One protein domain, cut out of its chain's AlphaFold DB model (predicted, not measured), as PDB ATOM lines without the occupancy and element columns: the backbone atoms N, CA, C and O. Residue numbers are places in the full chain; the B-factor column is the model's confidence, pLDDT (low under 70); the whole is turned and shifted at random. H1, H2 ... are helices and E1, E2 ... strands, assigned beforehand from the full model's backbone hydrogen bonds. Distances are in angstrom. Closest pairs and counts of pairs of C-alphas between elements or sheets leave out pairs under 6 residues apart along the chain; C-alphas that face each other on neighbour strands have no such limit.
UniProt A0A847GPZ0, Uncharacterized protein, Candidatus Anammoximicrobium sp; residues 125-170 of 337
ATOM      1  N   ARG A 125     164.479 170.033 325.766       90.56
ATOM      2  CA  ARG A 125     163.290 170.830 326.083       90.56
ATOM      3  C   ARG A 125     162.258 170.859 324.955       90.56
ATOM      4  O   ARG A 125     161.061 170.758 325.226       90.56
ATOM      5  N   ASP A 126     162.729 170.915 323.716       88.31
ATOM      6  CA  ASP A 126     161.892 171.035 322.525       88.31
ATOM      7  C   ASP A 126     161.569 169.668 321.888       88.31
ATOM      8  O   ASP A 126     160.787 169.567 320.943       88.31
ATOM      9  N   ASP A 127     162.119 168.570 322.407       93.50
ATOM     10  CA  ASP A 127     161.920 167.243 321.829       93.50
ATOM     11  C   ASP A 127     160.556 166.642 322.211       93.50
ATOM     12  O   ASP A 127     160.247 166.376 323.376       93.50
ATOM     13  N   ASP A 128     159.752 166.314 321.200       93.19
ATOM     14  CA  ASP A 128     158.446 165.668 321.299       93.19
ATOM     15  C   ASP A 128     158.442 164.391 322.147       93.19
ATOM     16  O   ASP A 128     157.387 164.010 322.681       93.19
ATOM     17  N   ARG A 129     159.589 163.712 322.272       93.50
ATOM     18  CA  ARG A 129     159.777 162.567 323.171       93.50
ATOM     19  C   ARG A 129     159.499 162.958 324.620       93.50
ATOM     20  O   ARG A 129     158.839 162.189 325.328       93.50
ATOM     21  N   PHE A 130     159.914 164.151 325.033       94.94
ATOM     22  CA  PHE A 130     159.726 164.692 326.378       94.94
ATOM     23  C   PHE A 130     158.504 165.598 326.501       94.94
ATOM     24  O   PHE A 130     158.145 165.970 327.607       94.94
ATOM     25  N   ILE A 131     157.789 165.878 325.415       92.81
ATOM     26  CA  ILE A 131     156.555 166.665 325.463       92.81
ATOM     27  C   ILE A 131     155.320 165.774 325.648       92.81
ATOM     28  O   ILE A 131     155.039 164.865 324.852       92.81
ATOM     29  N   ARG A 132     154.507 166.084 326.664       92.38
ATOM     30  CA  ARG A 132     153.153 165.532 326.829       92.38
ATOM     31  C   ARG A 132     152.094 166.501 326.308       92.38
ATOM     32  O   ARG A 132     152.187 167.712 326.492       92.38
ATOM     33  N   THR A 133     151.057 165.935 325.704       91.50
ATOM     34  CA  THR A 133     149.870 166.662 325.249       91.50
ATOM     35  C   THR A 133     148.850 166.731 326.377       91.50
ATOM     36  O   THR A 133     148.526 165.711 326.985       91.50
ATOM     37  N   ILE A 134     148.329 167.923 326.640       89.88
ATOM     38  CA  ILE A 134     147.264 168.188 327.601       89.88
ATOM     39  C   ILE A 134     146.047 168.652 326.802       89.88
ATOM     40  O   ILE A 134     146.128 169.607 326.037       89.88
ATOM     41  N   LYS A 135     144.912 167.968 326.964       89.81
ATOM     42  CA  LYS A 135     143.640 168.360 326.348       89.81
ATOM     43  C   LYS A 135     142.719 168.911 327.432       89.81
ATOM     44  O   LYS A 135     142.489 168.230 328.427       89.81
ATOM     45  N   SER A 136     142.192 170.118 327.248       86.94
ATOM     46  CA  SER A 136     141.249 170.742 328.182       86.94
ATOM     47  C   SER A 136     140.226 171.581 327.425       86.94
ATOM     48  O   SER A 136     140.613 172.489 326.702       86.94
ATOM     49  N   ARG A 137     138.927 171.278 327.595       76.00
ATOM     50  CA  ARG A 137     137.778 172.075 327.104       76.00
ATOM     51  C   ARG A 137     137.985 172.713 325.714       76.00
ATOM     52  O   ARG A 137     137.862 173.921 325.558       76.00
ATOM     53  N   GLY A 138     138.323 171.899 324.713       80.50
ATOM     54  CA  GLY A 138     138.499 172.351 323.324       80.50
ATOM     55  C   GLY A 138     139.868 172.956 322.990       80.50
ATOM     56  O   GLY A 138     140.130 173.244 321.830       80.50
ATOM     57  N   SER A 139     140.768 173.092 323.966       81.19
ATOM     58  CA  SER A 139     142.155 173.511 323.763       81.19
ATOM     59  C   SER A 139     143.117 172.333 323.926       81.19
ATOM     60  O   SER A 139     142.948 171.468 324.795       81.19
ATOM     61  N   THR A 140     144.138 172.301 323.071       86.69
ATOM     62  CA  THR A 140     145.291 171.411 323.207       86.69
ATOM     63  C   THR A 140     146.493 172.256 323.598       86.69
ATOM     64  O   THR A 140     146.811 173.220 322.911       86.69
ATOM     65  N   SER A 141     147.158 171.889 324.688       87.62
ATOM     66  CA  SER A 141     148.422 172.485 325.108       87.62
ATOM     67  C   SER A 141     149.505 171.421 325.259       87.62
ATOM     68  O   SER A 141     149.240 170.215 325.329       87.62
ATOM     69  N   TRP A 142     150.752 171.872 325.290       89.81
ATOM     70  CA  TRP A 142     151.925 171.019 325.391       89.81
ATOM     71  C   TRP A 142     152.735 171.419 326.614       89.81
ATOM     72  O   TRP A 142     152.840 172.594 326.951       89.81
ATOM     73  N   SER A 143     153.272 170.428 327.318       91.19
ATOM     74  CA  SER A 143     154.151 170.669 328.464       91.19
ATOM     75  C   SER A 143     155.256 169.632 328.512       91.19
ATOM     76  O   SER A 143     155.074 168.500 328.053       91.19
ATOM     77  N   PHE A 144     156.380 170.011 329.108       93.69
ATOM     78  CA  PHE A 144     157.476 169.095 329.361       93.69
ATOM     79  C   PHE A 144     157.069 168.017 330.380       93.69
ATOM     80  O   PHE A 144     156.433 168.283 331.405       93.69
ATOM     81  N   ASP A 145     157.398 166.767 330.080       95.62
ATOM     82  CA  ASP A 145     157.098 165.587 330.876       95.62
ATOM     83  C   ASP A 145     158.345 165.163 331.654       95.62
ATOM     84  O   ASP A 145     159.127 164.301 331.241       95.62
ATOM     85  N   TRP A 146     158.478 165.735 332.849       95.19
ATOM     86  CA  TRP A 146     159.554 165.430 333.793       95.19
ATOM     87  C   TRP A 146     159.691 163.938 334.121       95.19
ATOM     88  O   TRP A 146     160.785 163.476 334.445       95.19
ATOM     89  N   LYS A 147     158.612 163.146 334.025       95.50
ATOM     90  CA  LYS A 147     158.693 161.694 334.245       95.50
ATOM     91  C   LYS A 147     159.359 160.991 333.067       95.50
ATOM     92  O   LYS A 147     160.057 159.999 333.269       95.50
ATOM     93  N   ARG A 148     159.143 161.454 331.831       96.25
ATOM     94  CA  ARG A 148     159.860 160.939 330.650       96.25
ATOM     95  C   ARG A 148     161.325 161.340 330.684       96.25
ATOM     96  O   ARG A 148     162.164 160.468 330.486       96.25
ATOM     97  N   TRP A 149     161.609 162.597 331.015       96.94
ATOM     98  CA  TRP A 149     162.974 163.098 331.156       96.94
ATOM     99  C   TRP A 149     163.776 162.298 332.186       96.94
ATOM    100  O   TRP A 149     164.792 161.701 331.848       96.94
ATOM    101  N   ARG A 150     163.262 162.146 333.415       96.00
ATOM    102  CA  ARG A 150     163.938 161.362 334.466       96.00
ATOM    103  C   ARG A 150     164.169 159.903 334.079       96.00
ATOM    104  O   ARG A 150     165.224 159.358 334.381       96.00
ATOM    105  N   ARG A 151     163.204 159.264 333.405       96.75
ATOM    106  CA  ARG A 151     163.383 157.890 332.905       96.75
ATOM    107  C   ARG A 151     164.492 157.809 331.862       96.75
ATOM    108  O   ARG A 151     165.271 156.863 331.893       96.75
ATOM    109  N   TRP A 152     164.563 158.789 330.965       97.06
ATOM    110  CA  TRP A 152     165.626 158.870 329.973       97.06
ATOM    111  C   TRP A 152     166.991 159.119 330.621       97.06
ATOM    112  O   TRP A 152     167.936 158.422 330.267       97.06
ATOM    113  N   LEU A 153     167.083 160.004 331.621       96.88
ATOM    114  CA  LEU A 153     168.323 160.237 332.367       96.88
ATOM    115  C   LEU A 153     168.865 158.933 332.972       96.88
ATOM    116  O   LEU A 153     169.998 158.553 332.697       96.88
ATOM    117  N   VAL A 154     168.030 158.192 333.712       96.56
ATOM    118  CA  VAL A 154     168.430 156.908 334.321       96.56
ATOM    119  C   VAL A 154     168.873 155.895 333.263       96.56
ATOM    120  O   VAL A 154     169.899 155.242 333.432       96.56
ATOM    121  N   ALA A 155     168.131 155.782 332.157       96.56
ATOM    122  CA  ALA A 155     168.445 154.843 331.083       96.56
ATOM    123  C   ALA A 155     169.768 155.154 330.358       96.56
ATOM    124  O   ALA A 155     170.354 154.251 329.768       96.56
ATOM    125  N   ASN A 156     170.239 156.403 330.410       95.75
ATOM    126  CA  ASN A 156     171.473 156.854 329.762       95.75
ATOM    127  C   ASN A 156     172.605 157.137 330.774       95.75
ATOM    128  O   ASN A 156     173.611 157.737 330.416       95.75
ATOM    129  N   GLY A 157     172.466 156.700 332.034       95.12
ATOM    130  CA  GLY A 157     173.517 156.835 333.054       95.12
ATOM    131  C   GLY A 157     173.694 158.249 333.621       95.12
ATOM    132  O   GLY A 157     174.716 158.546 334.237       95.12
ATOM    133  N   HIS A 158     172.704 159.117 333.429       95.88
ATOM    134  CA  HIS A 158     172.697 160.498 333.897       95.88
ATOM    135  C   HIS A 158     172.077 160.643 335.294       95.88
ATOM    136  O   HIS A 158     171.316 159.792 335.769       95.88
ATOM    137  N   ARG A 159     172.391 161.750 335.974       94.25
ATOM    138  CA  ARG A 159     171.880 162.042 337.322       94.25
ATOM    139  C   ARG A 159     170.464 162.606 337.222       94.25
ATOM    140  O   ARG A 159     170.187 163.484 336.420       94.25
ATOM    141  N   THR A 160     169.551 162.159 338.084       91.94
ATOM    142  CA  THR A 160     168.109 162.479 337.976       91.94
ATOM    143  C   THR A 160     167.734 163.943 338.235       91.94
ATOM    144  O   THR A 160     166.569 164.302 338.060       91.94
ATOM    145  N   TRP A 161     168.676 164.754 338.717       89.31
ATOM    146  CA  TRP A 161     168.502 166.186 338.978       89.31
ATOM    147  C   TRP A 161     169.077 167.078 337.872       89.31
ATOM    148  O   TRP A 161     169.040 168.295 338.012       89.31
ATOM    149  N   GLU A 162     169.629 166.494 336.807       92.81
ATOM    150  CA  GLU A 162     170.136 167.247 335.658       92.81
ATOM    151  C   GLU A 162     168.974 167.849 334.855       92.81
ATOM    152  O   GLU A 162     167.915 167.226 334.702       92.81
ATOM    153  N   HIS A 163     169.163 169.083 334.386       93.81
ATOM    154  CA  HIS A 163     168.125 169.863 333.714       93.81
ATOM    155  C   HIS A 163     168.200 169.650 332.200       93.81
ATOM    156  O   HIS A 163     169.276 169.452 331.645       93.81
ATOM    157  N   GLU A 164     167.063 169.708 331.513       92.44
ATOM    158  CA  GLU A 164     166.962 169.569 330.054       92.44
ATOM    159  C   GLU A 164     167.703 170.662 329.283       92.44
ATOM    160  O   GLU A 164     168.057 170.457 328.126       92.44
ATOM    161  N   ASP A 165     167.945 171.795 329.935       91.81
ATOM    162  CA  ASP A 165     168.634 172.954 329.367       91.81
ATOM    163  C   ASP A 165     170.150 172.920 329.636       91.81
ATOM    164  O   ASP A 165     170.867 173.798 329.155       91.81
ATOM    165  N   ASP A 166     170.662 171.922 330.377       92.94
ATOM    166  CA  ASP A 166     172.101 171.794 330.635       92.94
ATOM    167  C   ASP A 166     172.863 171.666 329.300       92.94
ATOM    168  O   ASP A 166     172.549 170.800 328.479       92.94
ATOM    169  N   GLU A 167     173.923 172.461 329.113       93.38
ATOM    170  CA  GLU A 167     174.715 172.520 327.866       93.38
ATOM    171  C   GLU A 167     175.193 171.148 327.370       93.38
ATOM    172  O   GLU A 167     175.238 170.902 326.171       93.38
ATOM    173  N   LYS A 168     175.489 170.209 328.279       93.94
ATOM    174  CA  LYS A 168     175.922 168.841 327.939       93.94
ATOM    175  C   LYS A 168     174.887 168.026 327.150       93.94
ATOM    176  O   LYS A 168     175.240 166.990 326.595       93.94
ATOM    177  N   PHE A 169     173.616 168.432 327.171       94.50
ATOM    178  CA  PHE A 169     172.545 167.802 326.395       94.50
ATOM    179  C   PHE A 169     172.196 168.575 325.124       94.50
ATOM    180  O   PHE A 169     171.384 168.093 324.329       94.50
ATOM    181  N   GLN A 170     172.779 169.762 324.948       94.50
ATOM    182  CA  GLN A 170     172.647 170.543 323.736       94.50
ATOM    183  C   GLN A 170     173.678 170.050 322.727       94.50
ATOM    184  O   GLN A 170     174.858 169.891 323.040       94.50
TER     185      GLN A 170
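This is residues 125 to 170 of the 337 residues of an uncharacterized protein of Candidatus Anammoximicrobium sp (UniProt A0A847GPZ0). A narrow two-stranded hairpin, E1 and E2, makes one end of a rod, and helix H1 runs on from its base toward the other end. Residues 135 to 140, at the hairpin's tip, stick out alone, while residues 156 to 170, with no named element, fold back beyond H1. The printed part has 46 residues with two named strands and one named helix, in the order E1, E2, H1; the sheet's order is E1 - E2, antiparallel. The class is mixed, helices and strands, though under half of the residues, 22 of 46, are in named elements. The whole is loose, with a radius of gyration of the C-alphas of 12.4 A and spans of 39 by 18 by 15 A.

Begin at Arg 125, the first printed residue, and go on to C-alpha 131 at (156.555, 166.665, 325.463). There strand E1, residues 131 to 136, begins, and it runs 16.1 A. Strand E2, residues 139 to 144, comes back over 16.9 A to C-alpha 144 at (157.476, 169.095, 329.361). Helix H1, residues 146 to 155, spans 14.1 A and ends at C-alpha 155, (168.445, 154.843, 331.083).

Look first at the hairpin of E1 and E2, antiparallel neighbours at 151 degrees, joined by a tight link of 2 residues. C-alphas 131 and 144 face each other at 4.7 A. N 134 and O 141 are within hydrogen-bond range at 2.8 A, as are N 143 and O 132 at 3.0 A. A tight link of 1 residue joins E2 to H1. E1 and H1 are near each other, with 5 pairs of C-alphas within 10 A. In H1 every O i to N i+4 pair is within hydrogen-bond range.

The two C-alphas farthest apart are those of Gly 138 and Gly 157, at 39.5 A. The C-alphas of Arg 125 and Gln 170, first and last printed, are 9.7 A apart. The printed part has no cut, and neither link is long. The mean pLDDT of the printed part is 92.3, and no printed residue is under 70.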